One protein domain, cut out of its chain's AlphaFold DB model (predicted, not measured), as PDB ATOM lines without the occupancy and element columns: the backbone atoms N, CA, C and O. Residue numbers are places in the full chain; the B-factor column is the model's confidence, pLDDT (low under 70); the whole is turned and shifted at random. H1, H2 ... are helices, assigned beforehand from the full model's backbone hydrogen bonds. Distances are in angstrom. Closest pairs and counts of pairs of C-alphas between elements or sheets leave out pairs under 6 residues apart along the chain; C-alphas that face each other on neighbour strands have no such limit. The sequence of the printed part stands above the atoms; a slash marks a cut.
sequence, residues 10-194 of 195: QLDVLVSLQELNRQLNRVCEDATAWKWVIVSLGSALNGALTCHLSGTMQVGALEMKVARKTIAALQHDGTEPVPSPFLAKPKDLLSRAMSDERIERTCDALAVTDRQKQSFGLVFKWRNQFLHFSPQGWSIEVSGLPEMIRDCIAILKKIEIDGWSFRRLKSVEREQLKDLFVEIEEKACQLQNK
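Overview. This is residues 10 to 194 of the 195 residues of an uncharacterized protein of Sulfitobacter geojensis (UniProt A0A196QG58). The longest helix, H7, lies side by side with H1, H2 and H6 in a four-helix bundle, and H5 crosses H2 and H6 on the side away from H1 and H7. Short H4 packs on residues 46 to 53 of H2, H3 lies far out at one end of the long axis and touches no helix, and the loop at residues 132 to 137 sticks out beyond the end of H5. The printed part has 185 residues with seven named helices, H1 to H7 in order along the chain, and no named strand; the class is all helix. It is compact, with a radius of gyration of the C-alphas of 17.5 A, and spans 60 by 43 by 28 A.

Along the chain. H7, residues 171 to 192, is 32.1 A long, from C-alpha 171 at (102.320, 165.573, 238.958) to C-alpha 192 at (125.563, 186.903, 244.657). H6 is residues 145 to 161, 24.5 A. H1, residues 10 to 24, begins with C-alpha 10 at (110.323, 162.367, 248.670) and is 21.5 A long. H2 is residues 33 to 53, 30.3 A. H5 is residues 114 to 131, 25.8 A. H4 is residues 90 to 97, and H3 is residues 64 to 75.

Arrangement. H7 touches H6, closest at the C-alphas of Ala 188 and Pro 146, 4.6 A; this helical hairpin has a shallow tilt of 23 degrees, opposite ways. H7 touches H1 at Ile 184 and Asn 21, C-alphas 5.7 A apart, at a shallow tilt of 30 degrees, the same way. H1 and H2, also a helical hairpin, touch at Val 13 and Ala 44, C-alphas 4.4 A apart, at 22 degrees. H2, the hub, touches H6 at His 52 and Ile 159, C-alphas 6.6 A apart, the same way at 23 degrees. With residues 35 to 42 alone H2 touches H5, closest at the C-alphas of Val 39 and Arg 127, 5.2 A, at a steep tilt of 62 degrees. H5 touches H6 at Ser 119 and Met 148, C-alphas 5.0 A apart, only just about perpendicular at 71 degrees. H2 touches H4 at Leu 49 and Leu 93, C-alphas 6.2 A apart, at 35.5 degrees, only just steep. H2 and H7 are apart. In H1 to H7 every O i to N i+4 pair is within hydrogen-bond range.

Size, cuts and confidence. The C-alphas of Asp 77 and Lys 194 are the farthest apart, 60.5 A. The printed part has no cut. The links H3 to H4, H4 to H5 and H5 to H6 are long; residues 132 to 137, in the last of these, stand free. Mean pLDDT of the printed part is 94.4, with residue 78 alone under 70.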
ATOM      1  N   GLN A  10     110.517 161.575 249.890       95.88
ATOM      2  CA  GLN A  10     110.323 162.367 248.670       95.88
ATOM      3  C   GLN A  10     109.614 163.682 248.981       95.88
ATOM      4  O   GLN A  10     110.023 164.738 248.491       95.88
ATOM      5  N   LEU A  11     108.579 163.636 249.825       96.81
ATOM      6  CA  LEU A  11     107.895 164.830 250.305       96.81
ATOM      7  C   LEU A  11     108.832 165.695 251.158       96.81
ATOM      8  O   LEU A  11     108.791 166.918 251.042       96.81
ATOM      9  N   ASP A  12     109.716 165.084 251.955       97.25
ATOM     10  CA  ASP A  12     110.725 165.811 252.733       97.25
ATOM     11  C   ASP A  12     111.665 166.638 251.843       97.25
ATOM     12  O   ASP A  12     111.986 167.774 252.189       97.25
ATOM     13  N   VAL A  13     112.043 166.135 250.660       98.38
ATOM     14  CA  VAL A  13     112.840 166.907 249.686       98.38
ATOM     15  C   VAL A  13     112.075 168.135 249.206       98.38
ATOM     16  O   VAL A  13     112.622 169.239 249.228       98.38
ATOM     17  N   LEU A  14     110.810 167.964 248.812       98.44
ATOM     18  CA  LEU A  14     109.975 169.069 248.342       98.44
ATOM     19  C   LEU A  14     109.786 170.129 249.435       98.44
ATOM     20  O   LEU A  14     110.024 171.313 249.198       98.44
ATOM     21  N   VAL A  15     109.413 169.717 250.646       98.25
ATOM     22  CA  VAL A  15     109.185 170.635 251.772       98.25
ATOM     23  C   VAL A  15     110.493 171.294 252.228       98.25
ATOM     24  O   VAL A  15     110.503 172.476 252.572       98.25
ATOM     25  N   SER A  16     111.620 170.582 252.160       98.75
ATOM     26  CA  SER A  16     112.945 171.158 252.418       98.75
ATOM     27  C   SER A  16     113.308 172.234 251.393       98.75
ATOM     28  O   SER A  16     113.852 173.269 251.771       98.75
ATOM     29  N   LEU A  17     112.971 172.048 250.115       98.81
ATOM     30  CA  LEU A  17     113.176 173.067 249.078       98.81
ATOM     31  C   LEU A  17     112.233 174.263 249.237       98.81
ATOM     32  O   LEU A  17     112.663 175.403 249.061       98.81
ATOM     33  N   GLN A  18     110.980 174.038 249.641       98.75
ATOM     34  CA  GLN A  18     110.060 175.119 250.010       98.75
ATOM     35  C   GLN A  18     110.622 175.950 251.172       98.75
ATOM     36  O   GLN A  18     110.571 177.180 251.138       98.75
ATOM     37  N   GLU A  19     111.185 175.292 252.192       98.75
ATOM     38  CA  GLU A  19     111.832 175.981 253.308       98.75
ATOM     39  C   GLU A  19     113.084 176.735 252.846       98.75
ATOM     40  O   GLU A  19     113.217 177.924 253.121       98.75
ATOM     41  N   LEU A  20     113.959 176.110 252.057       98.81
ATOM     42  CA  LEU A  20     115.122 176.784 251.473       98.81
ATOM     43  C   LEU A  20     114.717 178.071 250.743       98.81
ATOM     44  O   LEU A  20     115.257 179.144 251.022       98.81
ATOM     45  N   ASN A  21     113.715 177.981 249.871       98.75
ATOM     46  CA  ASN A  21     113.213 179.111 249.100       98.75
ATOM     47  C   ASN A  21     112.648 180.234 249.992       98.75
ATOM     48  O   ASN A  21     112.887 181.420 249.744       98.75
ATOM     49  N   ARG A  22     111.930 179.868 251.064       98.56
ATOM     50  CA  ARG A  22     111.400 180.810 252.061       98.56
ATOM     51  C   ARG A  22     112.520 181.512 252.827       98.56
ATOM     52  O   ARG A  22     112.434 182.718 253.045       98.56
ATOM     53  N   GLN A  23     113.570 180.796 253.224       98.56
ATOM     54  CA  GLN A  23     114.678 181.392 253.978       98.56
ATOM     55  C   GLN A  23     115.553 182.295 253.110       98.56
ATOM     56  O   GLN A  23     116.012 183.323 253.600       98.56
ATOM     57  N   LEU A  24     115.716 181.990 251.818       98.19
ATOM     58  CA  LEU A  24     116.433 182.867 250.884       98.19
ATOM     59  C   LEU A  24     115.781 184.246 250.727       98.19
ATOM     60  O   LEU A  24     116.488 185.221 250.506       98.19
ATOM     61  N   ASN A  25     114.465 184.367 250.912       96.88
ATOM     62  CA  ASN A  25     113.812 185.681 250.937       96.88
ATOM     63  C   ASN A  25     114.167 186.497 252.191       96.88
ATOM     64  O   ASN A  25     114.058 187.718 252.181       96.88
ATOM     65  N   ARG A  26     114.576 185.833 253.277       97.56
ATOM     66  CA  ARG A  26     114.792 186.456 254.589       97.56
ATOM     67  C   ARG A  26     116.231 186.883 254.836       97.56
ATOM     68  O   ARG A  26     116.449 187.741 255.679       97.56
ATOM     69  N   VAL A  27     117.213 186.325 254.123       96.69
ATOM     70  CA  VAL A  27     118.642 186.567 254.420       96.69
ATOM     71  C   VAL A  27     119.073 188.033 254.295       96.69
ATOM     72  O   VAL A  27     120.055 188.419 254.923       96.69
ATOM     73  N   CYS A  28     118.356 188.853 253.517       92.00
ATOM     74  CA  CYS A  28     118.626 190.292 253.411       92.00
ATOM     75  C   CYS A  28     118.167 191.087 254.643       92.00
ATOM     76  O   CYS A  28     118.720 192.148 254.914       92.00
ATOM     77  N   GLU A  29     117.165 190.594 255.369       94.81
ATOM     78  CA  GLU A  29     116.585 191.251 256.550       94.81
ATOM     79  C   GLU A  29     117.097 190.626 257.855       94.81
ATOM     80  O   GLU A  29     117.207 191.293 258.880       94.81
ATOM     81  N   ASP A  30     117.431 189.337 257.811       96.12
ATOM     82  CA  ASP A  30     117.820 188.523 258.953       96.12
ATOM     83  C   ASP A  30     118.969 187.588 258.562       96.12
ATOM     84  O   ASP A  30     118.772 186.519 257.977       96.12
ATOM     85  N   ALA A  31     120.194 187.961 258.937       94.06
ATOM     86  CA  ALA A  31     121.384 187.159 258.661       94.06
ATOM     87  C   ALA A  31     121.324 185.756 259.298       94.06
ATOM     88  O   ALA A  31     121.972 184.829 258.809       94.06
ATOM     89  N   THR A  32     120.526 185.552 260.355       95.31
ATOM     90  CA  THR A  32     120.374 184.229 260.975       95.31
ATOM     91  C   THR A  32     119.597 183.257 260.086       95.31
ATOM     92  O   THR A  32     119.729 182.041 260.254       95.31
ATOM     93  N   ALA A  33     118.875 183.751 259.073       97.75
ATOM     94  CA  ALA A  33     118.218 182.917 258.071       97.75
ATOM     95  C   ALA A  33     119.215 182.049 257.280       97.75
ATOM     96  O   ALA A  33     118.850 180.951 256.858       97.75
ATOM     97  N   TRP A  34     120.495 182.445 257.168       97.75
ATOM     98  CA  TRP A  34     121.536 181.621 256.534       97.75
ATOM     99  C   TRP A  34     121.721 180.256 257.203       97.75
ATOM    100  O   TRP A  34     121.975 179.264 256.518       97.75
ATOM    101  N   LYS A  35     121.518 180.167 258.526       97.00
ATOM    102  CA  LYS A  35     121.485 178.879 259.234       97.00
ATOM    103  C   LYS A  35     120.434 177.961 258.618       97.00
ATOM    104  O   LYS A  35     120.708 176.797 258.333       97.00
ATOM    105  N   TRP A  36     119.228 178.482 258.422       98.25
ATOM    106  CA  TRP A  36     118.099 177.704 257.929       98.25
ATOM    107  C   TRP A  36     118.204 177.405 256.434       98.25
ATOM    108  O   TRP A  36     117.818 176.314 256.030       98.25
ATOM    109  N   VAL A  37     118.818 178.288 255.641       98.69
ATOM    110  CA  VAL A  37     119.225 178.004 254.252       98.69
ATOM    111  C   VAL A  37     120.146 176.779 254.196       98.69
ATOM    112  O   VAL A  37     119.882 175.834 253.460       98.69
ATOM    113  N   ILE A  38     121.195 176.738 255.024       98.56
ATOM    114  CA  ILE A  38     122.151 175.617 255.045       98.56
ATOM    115  C   ILE A  38     121.489 174.324 255.537       98.56
ATOM    116  O   ILE A  38     121.722 173.252 254.972       98.56
ATOM    117  N   VAL A  39     120.661 174.406 256.582       98.62
ATOM    118  CA  VAL A  39     119.961 173.236 257.136       98.62
ATOM    119  C   VAL A  39     118.982 172.649 256.122       98.62
ATOM    120  O   VAL A  39     119.038 171.447 255.873       98.62
ATOM    121  N   SER A  40     118.134 173.477 255.512       98.81
ATOM    122  CA  SER A  40     117.135 173.038 254.527       98.81
ATOM    123  C   SER A  40     117.771 172.496 253.245       98.81
ATOM    124  O   SER A  40     117.368 171.433 252.777       98.81
ATOM    125  N   LEU A  41     118.831 173.135 252.732       98.81
ATOM    126  CA  LEU A  41     119.593 172.612 251.594       98.81
ATOM    127  C   LEU A  41     120.215 171.243 251.909       98.81
ATOM    128  O   LEU A  41     120.140 170.321 251.098       98.81
ATOM    129  N   GLY A  42     120.798 171.092 253.103       98.56
ATOM    130  CA  GLY A  42     121.346 169.819 253.567       98.56
ATOM    131  C   GLY A  42     120.284 168.723 253.694       98.56
ATOM    132  O   GLY A  42     120.547 167.583 253.310       98.56
ATOM    133  N   SER A  43     119.087 169.053 254.191       98.44
ATOM    134  CA  SER A  43     117.956 168.118 254.250       98.44
ATOM    135  C   SER A  43     117.509 167.683 252.853       98.44
ATOM    136  O   SER A  43     117.463 166.482 252.592       98.44
ATOM    137  N   ALA A  44     117.316 168.627 251.923       98.75
ATOM    138  CA  ALA A  44     116.940 168.326 250.539       98.75
ATOM    139  C   ALA A  44     117.962 167.409 249.845       98.75
ATOM    140  O   ALA A  44     117.587 166.411 249.233       98.75
ATOM    141  N   LEU A  45     119.265 167.691 249.982       98.69
ATOM    142  CA  LEU A  45     120.335 166.848 249.432       98.69
ATOM    143  C   LEU A  45     120.341 165.438 250.036       98.69
ATOM    144  O   LEU A  45     120.497 164.455 249.311       98.69
ATOM    145  N   ASN A  46     120.185 165.327 251.357       97.69
ATOM    146  CA  ASN A  46     120.204 164.037 252.040       97.69
ATOM    147  C   ASN A  46     118.982 163.183 251.667       97.69
ATOM    148  O   ASN A  46     119.129 161.992 251.380       97.69
ATOM    149  N   GLY A  47     117.796 163.795 251.620       97.62
ATOM    150  CA  GLY A  47     116.564 163.152 251.165       97.62
ATOM    151  C   GLY A  47     116.665 162.702 249.708       97.62
ATOM    152  O   GLY A  47     116.397 161.544 249.404       97.62
ATOM    153  N   ALA A  48     117.170 163.557 248.815       97.94
ATOM    154  CA  ALA A  48     117.303 163.232 247.396       97.94
ATOM    155  C   ALA A  48     118.286 162.080 247.146       97.94
ATOM    156  O   ALA A  48     117.975 161.166 246.386       97.94
ATOM    157  N   LEU A  49     119.438 162.063 247.826       97.75
ATOM    158  CA  LEU A  49     120.376 160.937 247.746       97.75
ATOM    159  C   LEU A  49     119.785 159.650 248.334       97.75
ATOM    160  O   LEU A  49     120.034 158.566 247.808       97.75
ATOM    161  N   THR A  50     118.985 159.763 249.397       96.94
ATOM    162  CA  THR A  50     118.252 158.623 249.961       96.94
ATOM    163  C   THR A  50     117.277 158.057 248.931       96.94
ATOM    164  O   THR A  50     117.278 156.850 248.703       96.94
ATOM    165  N   CYS A  51     116.515 158.918 248.256       96.31
ATOM    166  CA  CYS A  51     115.586 158.540 247.193       96.31
ATOM    167  C   CYS A  51     116.289 157.893 245.992       96.31
ATOM    168  O   CYS A  51     115.823 156.880 245.476       96.31
ATOM    169  N   HIS A  52     117.408 158.475 245.558       95.94
ATOM    170  CA  HIS A  52     118.185 158.024 244.404       95.94
ATOM    171  C   HIS A  52     118.803 156.639 244.643       95.94
ATOM    172  O   HIS A  52     118.770 155.777 243.770       95.94
ATOM    173  N   LEU A  53     119.328 156.393 245.847       95.75
ATOM    174  CA  LEU A  53     119.959 155.118 246.196       95.75
ATOM    175  C   LEU A  53     118.971 154.029 246.616       95.75
ATOM    176  O   LEU A  53     119.325 152.853 246.577       95.75
ATOM    177  N   SER A  54     117.775 154.398 247.071       94.56
ATOM    178  CA  SER A  54     116.790 153.436 247.565       94.56
ATOM    179  C   SER A  54     115.975 152.864 246.413       94.56
ATOM    180  O   SER A  54     115.258 153.578 245.703       94.56
ATOM    181  N   GLY A  55     116.064 151.551 246.243       91.38
ATOM    182  CA  GLY A  55     115.281 150.825 245.258       91.38
ATOM    183  C   GLY A  55     113.943 150.355 245.816       91.38
ATOM    184  O   GLY A  55     113.275 151.054 246.583       91.38
ATOM    185  N   THR A  56     113.501 149.183 245.374       89.44
ATOM    186  CA  THR A  56     112.230 148.588 245.804       89.44
ATOM    187  C   THR A  56     112.306 148.020 247.217       89.44
ATOM    188  O   THR A  56     111.295 148.036 247.914       89.44
ATOM    189  N   MET A  57     113.485 147.572 247.661       91.12
ATOM    190  CA  MET A  57     113.706 147.053 249.013       91.12
ATOM    191  C   MET A  57     113.968 148.162 250.037       91.12
ATOM    192  O   MET A  57     113.949 147.889 251.234       91.12
ATOM    193  N   GLN A  58     114.207 149.400 249.586       92.38
ATOM    194  CA  GLN A  58     114.481 150.567 250.436       92.38
ATOM    195  C   GLN A  58     115.717 150.405 251.341       92.38
ATOM    196  O   GLN A  58     115.774 150.941 252.447       92.38
ATOM    197  N   VAL A  59     116.733 149.673 250.874       95.31
ATOM    198  CA  VAL A  59     117.957 149.401 251.648       95.31
ATOM    199  C   VAL A  59     119.186 150.119 251.103       95.31
ATOM    200  O   VAL A  59     120.176 150.254 251.821       95.31
ATOM    201  N   GLY A  60     119.156 150.590 249.855       95.69
ATOM    202  CA  GLY A  60     120.349 151.095 249.174       95.69
ATOM    203  C   GLY A  60     120.972 152.339 249.815       95.69
ATOM    204  O   GLY A  60     122.192 152.515 249.754       95.69
ATOM    205  N   ALA A  61     120.182 153.160 250.511       96.69
ATOM    206  CA  ALA A  61     120.691 154.312 251.253       96.69
ATOM    207  C   ALA A  61     121.234 153.962 252.656       96.69
ATOM    208  O   ALA A  61     122.023 154.730 253.220       96.69
ATOM    209  N   LEU A  62     120.887 152.799 253.214       97.06
ATOM    210  CA  LEU A  62     121.333 152.381 254.546       97.06
ATOM    211  C   LEU A  62     122.851 152.172 254.595       97.06
ATOM    212  O   LEU A  62     123.514 151.987 253.569       97.06
ATOM    213  N   GLU A  63     123.421 152.179 255.797       96.06
ATOM    214  CA  GLU A  63     124.780 151.691 255.999       96.06
ATOM    215  C   GLU A  63     124.911 150.254 255.492       96.06
ATOM    216  O   GLU A  63     124.052 149.407 255.739       96.06
ATOM    217  N   MET A  64     126.029 149.954 254.825       93.00
ATOM    218  CA  MET A  64     126.252 148.674 254.140       93.00
ATOM    219  C   MET A  64     126.012 147.455 255.045       93.00
ATOM    220  O   MET A  64     125.437 146.454 254.621       93.00
ATOM    221  N   LYS A  65     126.424 147.537 256.317       93.62
ATOM    222  CA  LYS A  65     126.217 146.468 257.304       93.62
ATOM    223  C   LYS A  65     124.737 146.269 257.637       93.62
ATOM    224  O   LYS A  65     124.312 145.129 257.799       93.62
ATOM    225  N   VAL A  66     123.975 147.357 257.753       94.19
ATOM    226  CA  VAL A  66     122.535 147.306 258.031       94.19
ATOM    227  C   VAL A  66     121.796 146.785 256.807       94.19
ATOM    228  O   VAL A  66     121.056 145.821 256.940       94.19
ATOM    229  N   ALA A  67     122.091 147.311 255.615       94.44
ATOM    230  CA  ALA A  67     121.486 146.859 254.363       94.44
ATOM    231  C   ALA A  67     121.627 145.340 254.155       94.44
ATOM    232  O   ALA A  67     120.641 144.660 253.889       94.44
ATOM    233  N   ARG A  68     122.836 144.786 254.345       92.62
ATOM    234  CA  ARG A  68     123.083 143.337 254.214       92.62
ATOM    235  C   ARG A  68     122.279 142.508 255.211       92.62
ATOM    236  O   ARG A  68     121.739 141.474 254.838       92.62
ATOM    237  N   LYS A  69     122.192 142.960 256.465       92.75
ATOM    238  CA  LYS A  69     121.386 142.291 257.494       92.75
ATOM    239  C   LYS A  69     119.895 142.358 257.179       92.75
ATOM    240  O   LYS A  69     119.211 141.360 257.337       92.75
ATOM    241  N   THR A  70     119.410 143.503 256.703       93.19
ATOM    242  CA  THR A  70     118.020 143.653 256.264       93.19
ATOM    243  C   THR A  70     117.710 142.712 255.105       93.19
ATOM    244  O   THR A  70     116.708 142.013 255.156       93.19
ATOM    245  N   ILE A  71     118.586 142.623 254.097       91.88
ATOM    246  CA  ILE A  71     118.418 141.687 252.975       91.88
ATOM    247  C   ILE A  71     118.371 140.235 253.471       91.88
ATOM    248  O   ILE A  71     117.461 139.506 253.089       91.88
ATOM    249  N   ALA A  72     119.300 139.828 254.344       90.88
ATOM    250  CA  ALA A  72     119.323 138.473 254.896       90.88
ATOM    251  C   ALA A  72     118.040 138.146 255.682       90.88
ATOM    252  O   ALA A  72     117.421 137.111 255.443       90.88
ATOM    253  N   ALA A  73     117.583 139.061 256.544       90.25
ATOM    254  CA  ALA A  73     116.355 138.881 257.316       90.25
ATOM    255  C   ALA A  73     115.107 138.763 256.421       90.25
ATOM    256  O   ALA A  73     114.230 137.943 256.685       90.25
ATOM    257  N   LEU A  74     115.044 139.538 255.330       87.81
ATOM    258  CA  LEU A  74     113.949 139.474 254.353       87.81
ATOM    259  C   LEU A  74     113.962 138.187 253.512       87.81
ATOM    260  O   LEU A  74     112.918 137.795 252.998       87.81
ATOM    261  N   GLN A  75     115.117 137.534 253.360       86.56
ATOM    262  CA  GLN A  75     115.259 136.278 252.613       86.56
ATOM    263  C   GLN A  75     114.949 135.029 253.458       86.56
ATOM    264  O   GLN A  75     114.589 134.000 252.893       86.56
ATOM    265  N   HIS A  76     115.067 135.101 254.788       78.94
ATOM    266  CA  HIS A  76     114.877 133.970 255.710       78.94
ATOM    267  C   HIS A  76     113.460 133.900 256.313       78.94
ATOM    268  O   HIS A  76     113.305 133.960 257.536       78.94
ATOM    269  N   ASP A  77     112.423 133.795 255.471       71.81
ATOM    270  CA  ASP A  77     110.995 133.622 255.836       71.81
ATOM    271  C   ASP A  77     110.479 134.537 256.980       71.81
ATOM    272  O   ASP A  77     109.487 134.235 257.644       71.81
ATOM    273  N   GLY A  78     111.151 135.666 257.244       65.12
ATOM    274  CA  GLY A  78     110.846 136.585 258.347       65.12
ATOM    275  C   GLY A  78     111.169 136.062 259.756       65.12
ATOM    276  O   GLY A  78     110.684 136.622 260.737       65.12
ATOM    277  N   THR A  79     111.968 134.999 259.879       76.12
ATOM    278  CA  THR A  79     112.353 134.403 261.176       76.12
ATOM    279  C   THR A  79     113.439 135.187 261.913       76.12
ATOM    280  O   THR A  79     113.504 135.146 263.143       76.12
ATOM    281  N   GLU A  80     114.268 135.940 261.185       81.62
ATOM    282  CA  GLU A  80     115.255 136.844 261.772       81.62
ATOM    283  C   GLU A  80     114.685 138.261 261.956       81.62
ATOM    284  O   GLU A  80     113.984 138.775 261.080       81.62
ATOM    285  N   PRO A  81     115.009 138.945 263.068       85.50
ATOM    286  CA  PRO A  81     114.554 140.308 263.288       85.50
ATOM    287  C   PRO A  81     115.215 141.273 262.300       85.50
ATOM    288  O   PRO A  81     116.444 141.348 262.194       85.50
ATOM    289  N   VAL A  82     114.396 142.083 261.628       87.81
ATOM    290  CA  VAL A  82     114.881 143.187 260.792       87.81
ATOM    291  C   VAL A  82     115.595 144.209 261.689       87.81
ATOM    292  O   VAL A  82     115.015 144.662 262.680       87.81
ATOM    293  N   PRO A  83     116.856 144.577 261.394       91.12
ATOM    294  CA  PRO A  83     117.581 145.541 262.210       91.12
ATOM    295  C   PRO A  83     116.945 146.930 262.110       91.12
ATOM    296  O   PRO A  83     116.350 147.285 261.093       91.12
ATOM    297  N   SER A  84     117.142 147.752 263.144       92.94
ATOM    298  CA  SER A  84     116.765 149.165 263.075       92.94
ATOM    299  C   SER A  84     117.482 149.841 261.894       92.94
ATOM    300  O   SER A  84     118.700 149.658 261.748       92.94
ATOM    301  N   PRO A  85     116.765 150.593 261.043       90.81
ATOM    302  CA  PRO A  85     117.367 151.243 259.893       90.81
ATOM    303  C   PRO A  85     118.380 152.291 260.357       90.81
ATOM    304  O   PRO A  85     118.121 153.086 261.261       90.81
ATOM    305  N   PHE A  86     119.541 152.310 259.710       94.25
ATOM    306  CA  PHE A  86     120.559 153.325 259.939       94.25
ATOM    307  C   PHE A  86     121.072 153.823 258.595       94.25
ATOM    308  O   PHE A  86     121.616 153.049 257.803       94.25
ATOM    309  N   LEU A  87     120.847 155.104 258.320       95.56
ATOM    310  CA  LEU A  87     121.240 155.742 257.069       95.56
ATOM    311  C   LEU A  87     122.761 155.908 257.019       95.56
ATOM    312  O   LEU A  87     123.380 156.258 258.024       95.56
ATOM    313  N   ALA A  88     123.367 155.704 255.849       96.81
ATOM    314  CA  ALA A  88     124.777 156.040 255.697       96.81
ATOM    315  C   ALA A  88     125.007 157.553 255.786       96.81
ATOM    316  O   ALA A  88     124.103 158.369 255.589       96.81
ATOM    317  N   LYS A  89     126.255 157.945 256.041       96.25
ATOM    318  CA  LYS A  89     126.613 159.358 256.152       96.25
ATOM    319  C   LYS A  89     126.479 160.057 254.792       96.25
ATOM    320  O   LYS A  89     126.728 159.429 253.764       96.25
ATOM    321  N   PRO A  90     126.215 161.376 254.756       96.31
ATOM    322  CA  PRO A  90     126.050 162.131 253.510       96.31
ATOM    323  C   PRO A  90     127.183 161.954 252.490       96.31
ATOM    324  O   PRO A  90     126.929 161.818 251.298       96.31
ATOM    325  N   LYS A  91     128.441 161.900 252.948       95.75
ATOM    326  CA  LYS A  91     129.591 161.653 252.062       95.75
ATOM    327  C   LYS A  91     129.558 160.256 251.435       95.75
ATOM    328  O   LYS A  91     129.863 160.121 250.254       95.75
ATOM    329  N   ASP A  92     129.154 159.246 252.201       96.44
ATOM    330  CA  ASP A  92     129.037 157.865 251.726       96.44
ATOM    331  C   ASP A  92     127.832 157.707 250.791       96.44
ATOM    332  O   ASP A  92     127.887 156.953 249.824       96.44
ATOM    333  N   LEU A  93     126.741 158.440 251.043       97.19
ATOM    334  CA  LEU A  93     125.605 158.540 250.125       97.19
ATOM    335  C   LEU A  93     126.043 159.129 248.779       97.19
ATOM    336  O   LEU A  93     125.841 158.488 247.755       97.19
ATOM    337  N   LEU A  94     126.702 160.294 248.770       97.62
ATOM    338  CA  LEU A  94     127.161 160.911 247.524       97.62
ATOM    339  C   LEU A  94     128.155 160.009 246.779       97.62
ATOM    340  O   LEU A  94     127.985 159.769 245.591       97.62
ATOM    341  N   SER A  95     129.151 159.460 247.483       96.69
ATOM    342  CA  SER A  95     130.143 158.549 246.896       96.69
ATOM    343  C   SER A  95     129.487 157.342 246.217       96.69
ATOM    344  O   SER A  95     129.825 156.999 245.087       96.69
ATOM    345  N   ARG A  96     128.487 156.730 246.868       95.88
ATOM    346  CA  ARG A  96     127.743 155.601 246.294       95.88
ATOM    347  C   ARG A  96     126.834 156.012 245.145       95.88
ATOM    348  O   ARG A  96     126.728 155.252 244.196       95.88
ATOM    349  N   ALA A  97     126.196 157.181 245.208       96.06
ATOM    350  CA  ALA A  97     125.349 157.677 244.120       96.06
ATOM    351  C   ALA A  97     126.151 157.887 242.829       96.06
ATOM    352  O   ALA A  97     125.633 157.684 241.741       96.06
ATOM    353  N   MET A  98     127.432 158.231 242.956       95.94
ATOM    354  CA  MET A  98     128.365 158.377 241.838       95.94
ATOM    355  C   MET A  98     128.972 157.054 241.338       95.94
ATOM    356  O   MET A  98     129.754 157.075 240.391       95.94
ATOM    357  N   SER A  99     128.677 155.926 241.989       93.69
ATOM    358  CA  SER A  99     129.254 154.619 241.670       93.69
ATOM    359  C   SER A  99     128.229 153.708 241.007       93.69
ATOM    360  O   SER A  99     127.053 153.685 241.376       93.69
ATOM    361  N   ASP A 100     128.693 152.871 240.086       85.62
ATOM    362  CA  ASP A 100     127.872 151.792 239.550       85.62
ATOM    363  C   ASP A 100     127.715 150.640 240.552       85.62
ATOM    364  O   ASP A 100     126.760 149.871 240.463       85.62
ATOM    365  N   GLU A 101     128.594 150.501 241.542       82.75
ATOM    366  CA  GLU A 101     128.562 149.418 242.536       82.75
ATOM    367  C   GLU A 101     127.595 149.726 243.694       82.75
ATOM    368  O   GLU A 101     127.983 149.908 244.851       82.75
ATOM    369  N   ARG A 102     126.299 149.805 243.374       86.88
ATOM    370  CA  ARG A 102     125.210 150.048 244.334       86.88
ATOM    371  C   ARG A 102     124.458 148.763 244.674       86.88
ATOM    372  O   ARG A 102     124.324 147.874 243.839       86.88
ATOM    373  N   ILE A 103     123.937 148.698 245.906       88.75
ATOM    374  CA  ILE A 103     123.099 147.582 246.389       88.75
ATOM    375  C   ILE A 103     121.827 147.476 245.544       88.75
ATOM    376  O   ILE A 103     121.439 146.387 245.135       88.75
ATOM    377  N   GLU A 104     121.201 148.621 245.274       90.31
ATOM    378  CA  GLU A 104     120.034 148.739 244.411       90.31
ATOM    379  C   GLU A 104     120.396 149.658 243.236       90.31
ATOM    380  O   GLU A 104     120.963 150.733 243.431       90.31
ATOM    381  N   ARG A 105     120.109 149.209 242.010       87.38
ATOM    382  CA  ARG A 105     120.445 149.903 240.757       87.38
ATOM    383  C   ARG A 105     119.171 150.307 240.031       87.38
ATOM    384  O   ARG A 105     118.728 149.628 239.112       87.38
ATOM    385  N   THR A 106     118.551 151.380 240.496       85.44
ATOM    386  CA  THR A 106     117.268 151.857 239.959       85.44
ATOM    387  C   THR A 106     117.387 153.081 239.059       85.44
ATOM    388  O   THR A 106     116.402 153.495 238.458       85.44
ATOM    389  N   CYS A 107     118.585 153.650 238.967       87.06
ATOM    390  CA  CYS A 107     118.941 154.813 238.162       87.06
ATOM    391  C   CYS A 107     120.427 154.733 237.791       87.06
ATOM    392  O   CYS A 107     121.153 153.900 238.341       87.06
ATOM    393  N   ASP A 108     120.889 155.592 236.886       91.00
ATOM    394  CA  ASP A 108     122.297 155.656 236.485       91.00
ATOM    395  C   ASP A 108     123.174 156.280 237.577       91.00
ATOM    396  O   ASP A 108     122.684 156.801 238.584       91.00
ATOM    397  N   ALA A 109     124.494 156.134 237.442       94.12
ATOM    398  CA  ALA A 109     125.434 156.771 238.352       94.12
ATOM    399  C   ALA A 109     125.422 158.293 238.156       94.12
ATOM    400  O   ALA A 109     125.467 158.818 237.043       94.12
ATOM    401  N   LEU A 110     125.405 159.017 239.270       95.00
ATOM    402  CA  LEU A 110     125.326 160.464 239.276       95.00
ATOM    403  C   LEU A 110     126.663 161.093 238.854       95.00
ATOM    404  O   LEU A 110     127.672 160.996 239.555       95.00
ATOM    405  N   ALA A 111     126.669 161.832 237.747       95.25
ATOM    406  CA  ALA A 111     127.836 162.609 237.340       95.25
ATOM    407  C   ALA A 111     127.928 163.916 238.149       95.25
ATOM    408  O   ALA A 111     127.159 164.847 237.914       95.25
ATOM    409  N   VAL A 112     128.885 164.034 239.074       96.81
ATOM    410  CA  VAL A 112     129.078 165.230 239.927       96.81
ATOM    411  C   VAL A 112     130.484 165.800 239.748       96.81
ATOM    412  O   VAL A 112     131.469 165.064 239.827       96.81
ATOM    413  N   THR A 113     130.589 167.114 239.528       97.94
ATOM    414  CA  THR A 113     131.887 167.792 239.365       97.94
ATOM    415  C   THR A 113     132.612 167.947 240.703       97.94
ATOM    416  O   THR A 113     131.993 167.911 241.766       97.94
ATOM    417  N   ASP A 114     133.927 168.174 240.684       97.94
ATOM    418  CA  ASP A 114     134.680 168.352 241.932       97.94
ATOM    419  C   ASP A 114     134.256 169.603 242.708       97.94
ATOM    420  O   ASP A 114     134.150 169.552 243.933       97.94
ATOM    421  N   ARG A 115     133.898 170.685 242.005       97.69
ATOM    422  CA  ARG A 115     133.286 171.875 242.613       97.69
ATOM    423  C   ARG A 115     131.983 171.519 243.338       97.69
ATOM    424  O   ARG A 115     131.819 171.853 244.505       97.69
ATOM    425  N   GLN A 116     131.096 170.762 242.689       98.56
ATOM    426  CA  GLN A 116     129.835 170.316 243.291       98.56
ATOM    427  C   GLN A 116     130.063 169.431 244.528       98.56
ATOM    428  O   GLN A 116     129.375 169.597 245.536       98.56
ATOM    429  N   LYS A 117     131.066 168.541 244.507       98.25
ATOM    430  CA  LYS A 117     131.459 167.737 245.681       98.25
ATOM    431  C   LYS A 117     131.970 168.603 246.834       98.25
ATOM    432  O   LYS A 117     131.659 168.319 247.991       98.25
ATOM    433  N   GLN A 118     132.762 169.635 246.540       98.00
ATOM    434  CA  GLN A 118     133.269 170.569 247.548       98.00
ATOM    435  C   GLN A 118     132.121 171.355 248.188       98.00
ATOM    436  O   GLN A 118     131.998 171.349 249.415       98.00
ATOM    437  N   SER A 119     131.242 171.935 247.365       98.38
ATOM    438  CA  SER A 119     130.028 172.635 247.792       98.38
ATOM    439  C   SER A 119     129.150 171.743 248.679       98.38
ATOM    440  O   SER A 119     128.825 172.112 249.807       98.38
ATOM    441  N   PHE A 120     128.877 170.506 248.249       98.62
ATOM    442  CA  PHE A 120     128.165 169.508 249.053       98.62
ATOM    443  C   PHE A 120     128.853 169.252 250.404       98.62
ATOM    444  O   PHE A 120     128.217 169.264 251.460       98.62
ATOM    445  N   GLY A 121     130.171 169.037 250.398       98.00
ATOM    446  CA  GLY A 121     130.946 168.790 251.612       98.00
ATOM    447  C   GLY A 121     130.871 169.942 252.621       98.00
ATOM    448  O   GLY A 121     130.767 169.688 253.825       98.00
ATOM    449  N   LEU A 122     130.891 171.187 252.139       97.00
ATOM    450  CA  LEU A 122     130.761 172.392 252.959       97.00
ATOM    451  C   LEU A 122     129.358 172.537 253.555       97.00
ATOM    452  O   LEU A 122     129.258 172.747 254.767       97.00
ATOM    453  N   VAL A 123     128.294 172.316 252.767       97.88
ATOM    454  CA  VAL A 123     126.904 172.309 253.269       97.88
ATOM    455  C   VAL A 123     126.776 171.381 254.474       97.88
ATOM    456  O   VAL A 123     126.308 171.801 255.531       97.88
ATOM    457  N   PHE A 124     127.239 170.132 254.364       97.19
ATOM    458  CA  PHE A 124     127.110 169.170 255.462       97.19
ATOM    459  C   PHE A 124     128.025 169.470 256.647       97.19
ATOM    460  O   PHE A 124     127.632 169.219 257.788       97.19
ATOM    461  N   LYS A 125     129.215 170.038 256.413       95.38
ATOM    462  CA  LYS A 125     130.087 170.512 257.495       95.38
ATOM    463  C   LYS A 125     129.367 171.576 258.328       95.38
ATOM    464  O   LYS A 125     129.260 171.419 259.544       95.38
ATOM    465  N   TRP A 126     128.833 172.613 257.684       95.88
ATOM    466  CA  TRP A 126     128.146 173.704 258.375       95.88
ATOM    467  C   TRP A 126     126.808 173.279 258.970       95.88
ATOM    468  O   TRP A 126     126.540 173.593 260.125       95.88
ATOM    469  N   ARG A 127     125.998 172.494 258.247       96.00
ATOM    470  CA  ARG A 127     124.751 171.913 258.769       96.00
ATOM    471  C   ARG A 127     125.003 171.164 260.075       96.00
ATOM    472  O   ARG A 127     124.304 171.390 261.057       96.00
ATOM    473  N   ASN A 128     126.018 170.299 260.112       94.31
ATOM    474  CA  ASN A 128     126.348 169.557 261.326       94.31
ATOM    475  C   ASN A 128     126.797 170.489 262.453       94.31
ATOM    476  O   ASN A 128     126.385 170.289 263.589       94.31
ATOM    477  N   GLN A 129     127.560 171.537 262.144       93.19
ATOM    478  CA  GLN A 129     127.962 172.532 263.137       93.19
ATOM    479  C   GLN A 129     126.782 173.373 263.659       93.19
ATOM    480  O   GLN A 129     126.816 173.809 264.802       93.19
ATOM    481  N   PHE A 130     125.713 173.563 262.877       93.62
ATOM    482  CA  PHE A 130     124.487 174.235 263.327       93.62
ATOM    483  C   PHE A 130     123.533 173.342 264.131       93.62
ATOM    484  O   PHE A 130     122.750 173.871 264.924       93.62
ATOM    485  N   LEU A 131     123.555 172.023 263.911       93.31
ATOM    486  CA  LEU A 131     122.615 171.075 264.527       93.31
ATOM    487  C   LEU A 131     123.210 170.286 265.701       93.31
ATOM    488  O   LEU A 131     122.486 169.927 266.622       93.31
ATOM    489  N   HIS A 132     124.514 170.022 265.676       89.44
ATOM    490  CA  HIS A 132     125.229 169.204 266.656       89.44
ATOM    491  C   HIS A 132     126.375 170.011 267.282       89.44
ATOM    492  O   HIS A 132     127.542 169.630 267.190       89.44
ATOM    493  N   PHE A 133     126.053 171.168 267.866       86.56
ATOM    494  CA  PHE A 133     127.041 172.053 268.481       86.56
ATOM    495  C   PHE A 133     127.238 171.756 269.970       86.56
ATOM    496  O   PHE A 133     126.283 171.527 270.709       86.56
ATOM    497  N   SER A 134     128.488 171.843 270.418       88.44
ATOM    498  CA  SER A 134     128.813 172.079 271.829       88.44
ATOM    499  C   SER A 134     128.651 173.574 272.145       88.44
ATOM    500  O   SER A 134     128.679 174.376 271.208       88.44
ATOM    501  N   PRO A 135     128.505 173.988 273.418       90.44
ATOM    502  CA  PRO A 135     128.463 175.404 273.785       90.44
ATOM    503  C   PRO A 135     129.656 176.173 273.193       90.44
ATOM    504  O   PRO A 135     130.798 175.964 273.596       90.44
ATOM    505  N   GLN A 136     129.391 177.018 272.194       88.88
ATOM    506  CA  GLN A 136     130.407 177.767 271.454       88.88
ATOM    507  C   GLN A 136     129.789 178.987 270.760       88.88
ATOM    508  O   GLN A 136     128.603 178.984 270.426       88.88
ATOM    509  N   GLY A 137     130.612 180.000 270.489       87.56
ATOM    510  CA  GLY A 137     130.311 181.076 269.543       87.56
ATOM    511  C   GLY A 137     131.131 180.889 268.268       87.56
ATOM    512  O   GLY A 137     132.295 180.500 268.341       87.56
ATOM    513  N   TRP A 138     130.533 181.132 267.103       91.81
ATOM    514  CA  TRP A 138     131.225 181.041 265.816       91.81
ATOM    515  C   TRP A 138     130.519 181.884 264.750       91.81
ATOM    516  O   TRP A 138     129.352 182.246 264.904       91.81
ATOM    517  N   SER A 139     131.235 182.187 263.672       90.94
ATOM    518  CA  SER A 139     130.736 182.892 262.493       90.94
ATOM    519  C   SER A 139     131.049 182.094 261.227       90.94
ATOM    520  O   SER A 139     131.912 181.212 261.224       90.94
ATOM    521  N   ILE A 140     130.329 182.400 260.149       91.69
ATOM    522  CA  ILE A 140     130.605 181.886 258.807       91.69
ATOM    523  C   ILE A 140     130.711 183.044 257.826       91.69
ATOM    524  O   ILE A 140     130.062 184.076 257.996       91.69
ATOM    525  N   GLU A 141     131.506 182.844 256.787       92.50
ATOM    526  CA  GLU A 141     131.507 183.711 255.619       92.50
ATOM    527  C   GLU A 141     130.358 183.305 254.684       92.50
ATOM    528  O   GLU A 141     130.207 182.126 254.360       92.50
ATOM    529  N   VAL A 142     129.531 184.275 254.277       94.75
ATOM    530  CA  VAL A 142     128.308 184.020 253.494       94.75
ATOM    531  C   VAL A 142     128.430 184.374 252.008       94.75
ATOM    532  O   VAL A 142     127.574 183.975 251.223       94.75
ATOM    533  N   SER A 143     129.499 185.069 251.607       93.06
ATOM    534  CA  SER A 143     129.745 185.562 250.238       93.06
ATOM    535  C   SER A 143     129.742 184.451 249.176       93.06
ATOM    536  O   SER A 143     129.264 184.658 248.063       93.06
ATOM    537  N   GLY A 144     130.221 183.252 249.528       94.31
ATOM    538  CA  GLY A 144     130.251 182.074 248.650       94.31
ATOM    539  C   GLY A 144     129.020 181.162 248.732       94.31
ATOM    540  O   GLY A 144     128.931 180.178 247.996       94.31
ATOM    541  N   LEU A 145     128.059 181.444 249.622       96.50
ATOM    542  CA  LEU A 145     126.865 180.604 249.776       96.50
ATOM    543  C   LEU A 145     125.966 180.573 248.534       96.50
ATOM    544  O   LEU A 145     125.470 179.485 248.228       96.50
ATOM    545  N   PRO A 146     125.744 181.678 247.795       97.62
ATOM    546  CA  PRO A 146     124.872 181.627 246.629       97.62
ATOM    547  C   PRO A 146     125.400 180.702 245.523       97.62
ATOM    548  O   PRO A 146     124.636 179.918 244.958       97.62
ATOM    549  N   GLU A 147     126.707 180.705 245.260       97.50
ATOM    550  CA  GLU A 147     127.317 179.744 244.334       97.50
ATOM    551  C   GLU A 147     127.179 178.296 244.815       97.50
ATOM    552  O   GLU A 147     126.811 177.410 244.041       97.50
ATOM    553  N   MET A 148     127.419 178.058 246.105       98.00
ATOM    554  CA  MET A 148     127.297 176.734 246.710       98.00
ATOM    555  C   MET A 148     125.864 176.189 246.615       98.00
ATOM    556  O   MET A 148     125.671 174.999 246.352       98.00
ATOM    557  N   ILE A 149     124.853 177.048 246.797       98.62
ATOM    558  CA  ILE A 149     123.441 176.691 246.607       98.62
ATOM    559  C   ILE A 149     123.213 176.226 245.171       98.62
ATOM    560  O   ILE A 149     122.655 175.149 244.971       98.62
ATOM    561  N   ARG A 150     123.688 176.982 244.176       98.56
ATOM    562  CA  ARG A 150     123.530 176.623 242.757       98.56
ATOM    563  C   ARG A 150     124.200 175.293 242.417       98.56
ATOM    564  O   ARG A 150     123.597 174.465 241.740       98.56
ATOM    565  N   ASP A 151     125.404 175.046 242.932       98.62
ATOM    566  CA  ASP A 151     126.092 173.761 242.759       98.62
ATOM    567  C   ASP A 151     125.271 172.587 243.315       98.62
ATOM    568  O   ASP A 151     125.180 171.526 242.693       98.62
ATOM    569  N   CYS A 152     124.644 172.780 244.477       98.69
ATOM    570  CA  CYS A 152     123.826 171.763 245.130       98.69
ATOM    571  C   CYS A 152     122.462 171.570 244.448       98.69
ATOM    572  O   CYS A 152     122.005 170.436 244.310       98.69
ATOM    573  N   ILE A 153     121.834 172.641 243.958       98.69
ATOM    574  CA  ILE A 153     120.611 172.555 243.149       98.69
ATOM    575  C   ILE A 153     120.894 171.827 241.832       98.69
ATOM    576  O   ILE A 153     120.104 170.982 241.419       98.69
ATOM    577  N   ALA A 154     122.060 172.039 241.219       98.44
ATOM    578  CA  ALA A 154     122.464 171.288 240.033       98.44
ATOM    579  C   ALA A 154     122.624 169.777 240.301       98.44
ATOM    580  O   ALA A 154     122.347 168.975 239.410       98.44
ATOM    581  N   ILE A 155     123.034 169.366 241.510       98.38
ATOM    582  CA  ILE A 155     122.996 167.953 241.928       98.38
ATOM    583  C   ILE A 155     121.545 167.455 242.010       98.38
ATOM    584  O   ILE A 155     121.227 166.404 241.457       98.38
ATOM    585  N   LEU A 156     120.657 168.210 242.664       98.44
ATOM    586  CA  LEU A 156     119.246 167.836 242.828       98.44
ATOM    587  C   LEU A 156     118.512 167.705 241.487       98.44
ATOM    588  O   LEU A 156     117.775 166.744 241.291       98.44
ATOM    589  N   LYS A 157     118.773 168.612 240.538       98.00
ATOM    590  CA  LYS A 157     118.221 168.558 239.174       98.00
ATOM    591  C   LYS A 157     118.661 167.298 238.429       98.00
ATOM    592  O   LYS A 157     117.846 166.681 237.759       98.00
ATOM    593  N   LYS A 158     119.920 166.867 238.579       96.88
ATOM    594  CA  LYS A 158     120.388 165.599 237.989       96.88
ATOM    595  C   LYS A 158     119.624 164.397 238.558       96.88
ATOM    596  O   LYS A 158     119.169 163.567 237.790       96.88
ATOM    597  N   ILE A 159     119.418 164.362 239.877       96.69
ATOM    598  CA  ILE A 159     118.640 163.305 240.549       96.69
ATOM    599  C   ILE A 159     117.162 163.302 240.110       96.69
ATOM    600  O   ILE A 159     116.529 162.244 240.081       96.69
ATOM    601  N   GLU A 160     116.598 164.475 239.804       95.75
ATOM    602  CA  GLU A 160     115.224 164.610 239.303       95.75
ATOM    603  C   GLU A 160     115.057 164.020 237.899       95.75
ATOM    604  O   GLU A 160     114.095 163.284 237.668       95.75
ATOM    605  N   ILE A 161     116.020 164.268 237.005       93.06
ATOM    606  CA  ILE A 161     115.997 163.806 235.607       93.06
ATOM    607  C   ILE A 161     115.934 162.273 235.502       93.06
ATOM    608  O   ILE A 161     115.294 161.757 234.587       93.06
ATOM    609  N   ASP A 162     116.513 161.541 236.459       83.06
ATOM    610  CA  ASP A 162     116.504 160.069 236.481       83.06
ATOM    611  C   ASP A 162     115.088 159.465 236.586       83.06
ATOM    612  O   ASP A 162     114.887 158.276 236.337       83.06
ATOM    613  N   GLY A 163     114.091 160.244 237.024       79.56
ATOM    614  CA  GLY A 163     112.680 159.843 237.101       79.56
ATOM    615  C   GLY A 163     112.325 158.843 238.214       79.56
ATOM    616  O   GLY A 163     111.168 158.795 238.642       79.56
ATOM    617  N   TRP A 164     113.292 158.080 238.736       90.38
ATOM    618  CA  TRP A 164     113.083 157.112 239.821       90.38
ATOM    619  C   TRP A 164     112.913 157.770 241.195       90.38
ATOM    620  O   TRP A 164     112.023 157.391 241.967       90.38
ATOM    621  N   SER A 165     113.778 158.734 241.507       92.44
ATOM    622  CA  SER A 165     113.965 159.283 242.855       92.44
ATOM    623  C   SER A 165     112.687 159.912 243.403       92.44
ATOM    624  O   SER A 165     112.309 159.663 244.543       92.44
ATOM    625  N   PHE A 166     111.961 160.648 242.564       94.31
ATOM    626  CA  PHE A 166     110.738 161.360 242.949       94.31
ATOM    627  C   PHE A 166     109.477 160.727 242.354       94.31
ATOM    628  O   PHE A 166     108.469 161.396 242.115       94.31
ATOM    629  N   ARG A 167     109.518 159.414 242.085       92.38
ATOM    630  CA  ARG A 167     108.443 158.718 241.368       92.38
ATOM    631  C   ARG A 167     107.091 158.707 242.097       92.38
ATOM    632  O   ARG A 167     106.063 158.524 241.449       92.38
ATOM    633  N   ARG A 168     107.081 158.871 243.424       92.62
ATOM    634  CA  ARG A 168     105.864 158.866 244.253       92.62
ATOM    635  C   ARG A 168     105.270 160.259 244.448       92.62
ATOM    636  O   ARG A 168     104.115 160.342 244.856       92.62
ATOM    637  N   LEU A 169     106.000 161.324 244.105       94.31
ATOM    638  CA  LEU A 169     105.416 162.661 244.023       94.31
ATOM    639  C   LEU A 169     104.353 162.702 242.921       94.31
ATOM    640  O   LEU A 169     104.565 162.194 241.809       94.31
ATOM    641  N   LYS A 170     103.228 163.348 243.227       95.00
ATOM    642  CA  LYS A 170     102.156 163.648 242.271       95.00
ATOM    643  C   LYS A 170     102.662 164.604 241.196       95.00
ATOM    644  O   LYS A 170     103.624 165.336 241.406       95.00
ATOM    645  N   SER A 171     101.967 164.666 240.062       93.94
ATOM    646  CA  SER A 171     102.320 165.573 238.958       93.94
ATOM    647  C   SER A 171     102.478 167.029 239.411       93.94
ATOM    648  O   SER A 171     103.481 167.653 239.089       93.94
ATOM    649  N   VAL A 172     101.543 167.534 240.223       96.62
ATOM    650  CA  VAL A 172     101.588 168.903 240.769       96.62
ATOM    651  C   VAL A 172     102.795 169.116 241.689       96.62
ATOM    652  O   VAL A 172     103.447 170.148 241.617       96.62
ATOM    653  N   GLU A 173     103.124 168.131 242.527       96.75
ATOM    654  CA  GLU A 173     104.271 168.194 243.447       96.75
ATOM    655  C   GLU A 173     105.604 168.170 242.681       96.75
ATOM    656  O   GLU A 173     106.550 168.853 243.066       96.75
ATOM    657  N   ARG A 174     105.680 167.422 241.571       95.56
ATOM    658  CA  ARG A 174     106.860 167.410 240.694       95.56
ATOM    659  C   ARG A 174     107.030 168.704 239.913       95.56
ATOM    660  O   ARG A 174     108.162 169.136 239.736       95.56
ATOM    661  N   GLU A 175     105.940 169.306 239.448       96.81
ATOM    662  CA  GLU A 175     106.021 170.609 238.784       96.81
ATOM    663  C   GLU A 175     106.496 171.673 239.769       96.81
ATOM    664  O   GLU A 175     107.482 172.359 239.518       96.81
ATOM    665  N   GLN A 176     105.919 171.680 240.973       98.19
ATOM    666  CA  GLN A 176     106.364 172.562 242.042       98.19
ATOM    667  C   GLN A 176     107.846 172.360 242.402       98.19
ATOM    668  O   GLN A 176     108.555 173.328 242.669       98.19
ATOM    669  N   LEU A 177     108.331 171.115 242.424       97.81
ATOM    670  CA  LEU A 177     109.747 170.816 242.646       97.81
ATOM    671  C   LEU A 177     110.638 171.512 241.602       97.81
ATOM    672  O   LEU A 177     111.670 172.082 241.958       97.81
ATOM    673  N   LYS A 178     110.234 171.483 240.326       97.81
ATOM    674  CA  LYS A 178     110.963 172.115 239.218       97.81
ATOM    675  C   LYS A 178     110.921 173.634 239.300       97.81
ATOM    676  O   LYS A 178     111.972 174.259 239.157       97.81
ATOM    677  N   ASP A 179     109.756 174.202 239.600       98.50
ATOM    678  CA  ASP A 179     109.593 175.643 239.806       98.50
ATOM    679  C   ASP A 179     110.511 176.138 240.931       98.50
ATOM    680  O   ASP A 179     111.248 177.109 240.765       98.50
ATOM    681  N   LEU A 180     110.569 175.400 242.046       98.75
ATOM    682  CA  LEU A 180     111.459 175.720 243.162       98.75
ATOM    683  C   LEU A 180     112.936 175.706 242.762       98.75
ATOM    684  O   LEU A 180     113.687 176.554 243.240       98.75
ATOM    685  N   PHE A 181     113.378 174.785 241.900       98.62
ATOM    686  CA  PHE A 181     114.763 174.805 241.418       98.62
ATOM    687  C   PHE A 181     115.092 176.110 240.692       98.62
ATOM    688  O   PHE A 181     116.148 176.685 240.950       98.62
ATOM    689  N   VAL A 182     114.186 176.582 239.831       98.56
ATOM    690  CA  VAL A 182     114.355 177.837 239.089       98.56
ATOM    691  C   VAL A 182     114.358 179.026 240.048       98.56
ATOM    692  O   VAL A 182     115.319 179.794 240.062       98.56
ATOM    693  N   GLU A 183     113.350 179.132 240.918       98.62
ATOM    694  CA  GLU A 183     113.238 180.238 241.878       98.62
ATOM    695  C   GLU A 183     114.457 180.338 242.807       98.62
ATOM    696  O   GLU A 183     114.958 181.430 243.085       98.62
ATOM    697  N   ILE A 184     114.957 179.198 243.298       98.75
ATOM    698  CA  ILE A 184     116.125 179.155 244.183       98.75
ATOM    699  C   ILE A 184     117.391 179.584 243.430       98.75
ATOM    700  O   ILE A 184     118.195 180.341 243.982       98.75
ATOM    701  N   GLU A 185     117.585 179.133 242.186       98.31
ATOM    702  CA  GLU A 185     118.726 179.538 241.354       98.31
ATOM    703  C   GLU A 185     118.703 181.045 241.055       98.31
ATOM    704  O   GLU A 185     119.740 181.707 241.169       98.31
ATOM    705  N   GLU A 186     117.533 181.604 240.737       98.06
ATOM    706  CA  GLU A 186     117.346 183.039 240.503       98.06
ATOM    707  C   GLU A 186     117.665 183.861 241.754       98.06
ATOM    708  O   GLU A 186     118.448 184.815 241.691       98.06
ATOM    709  N   LYS A 187     117.131 183.468 242.915       98.06
ATOM    710  CA  LYS A 187     117.405 184.143 244.192       98.06
ATOM    711  C   LYS A 187     118.874 184.057 244.577       98.06
ATOM    712  O   LYS A 187     119.452 185.056 244.999       98.06
ATOM    713  N   ALA A 188     119.505 182.898 244.392       97.12
ATOM    714  CA  ALA A 188     120.937 182.749 244.617       97.12
ATOM    715  C   ALA A 188     121.743 183.679 243.691       97.12
ATOM    716  O   ALA A 188     122.650 184.373 244.146       97.12
ATOM    717  N   CYS A 189     121.382 183.780 242.410       96.25
ATOM    718  CA  CYS A 189     122.039 184.710 241.491       96.25
ATOM    719  C   CYS A 189     121.884 186.176 241.931       96.25
ATOM    720  O   CYS A 189     122.857 186.927 241.924       96.25
ATOM    721  N   GLN A 190     120.693 186.578 242.378       95.44
ATOM    722  CA  GLN A 190     120.450 187.931 242.885       95.44
ATOM    723  C   GLN A 190     121.252 188.236 244.157       95.44
ATOM    724  O   GLN A 190     121.777 189.340 244.293       95.44
ATOM    725  N   LEU A 191     121.358 187.275 245.079       94.56
ATOM    726  CA  LEU A 191     122.130 187.420 246.314       94.56
ATOM    727  C   LEU A 191     123.632 187.530 246.047       94.56
ATOM    728  O   LEU A 191     124.296 188.315 246.715       94.56
ATOM    729  N   GLN A 192     124.151 186.822 245.040       92.06
ATOM    730  CA  GLN A 192     125.563 186.903 244.657       92.06
ATOM    731  C   GLN A 192     126.003 188.323 244.279       92.06
ATOM    732  O   GLN A 192     127.155 188.676 244.484       92.06
ATOM    733  N   ASN A 193     125.091 189.131 243.734       85.38
ATOM    734  CA  ASN A 193     125.373 190.509 243.328       85.38
ATOM    735  C   ASN A 193     125.219 191.525 244.476       85.38
ATOM    736  O   ASN A 193     125.492 192.708 244.281       85.38
ATOM    737  N   LYS A 194     124.705 191.093 245.635       85.38
ATOM    738  CA  LYS A 194     124.414 191.948 246.798       85.38
ATOM    739  C   LYS A 194     125.383 191.739 247.966       85.38
ATOM    740  O   LYS A 194     125.433 192.606 248.837       85.38
TER     741      LYS A 194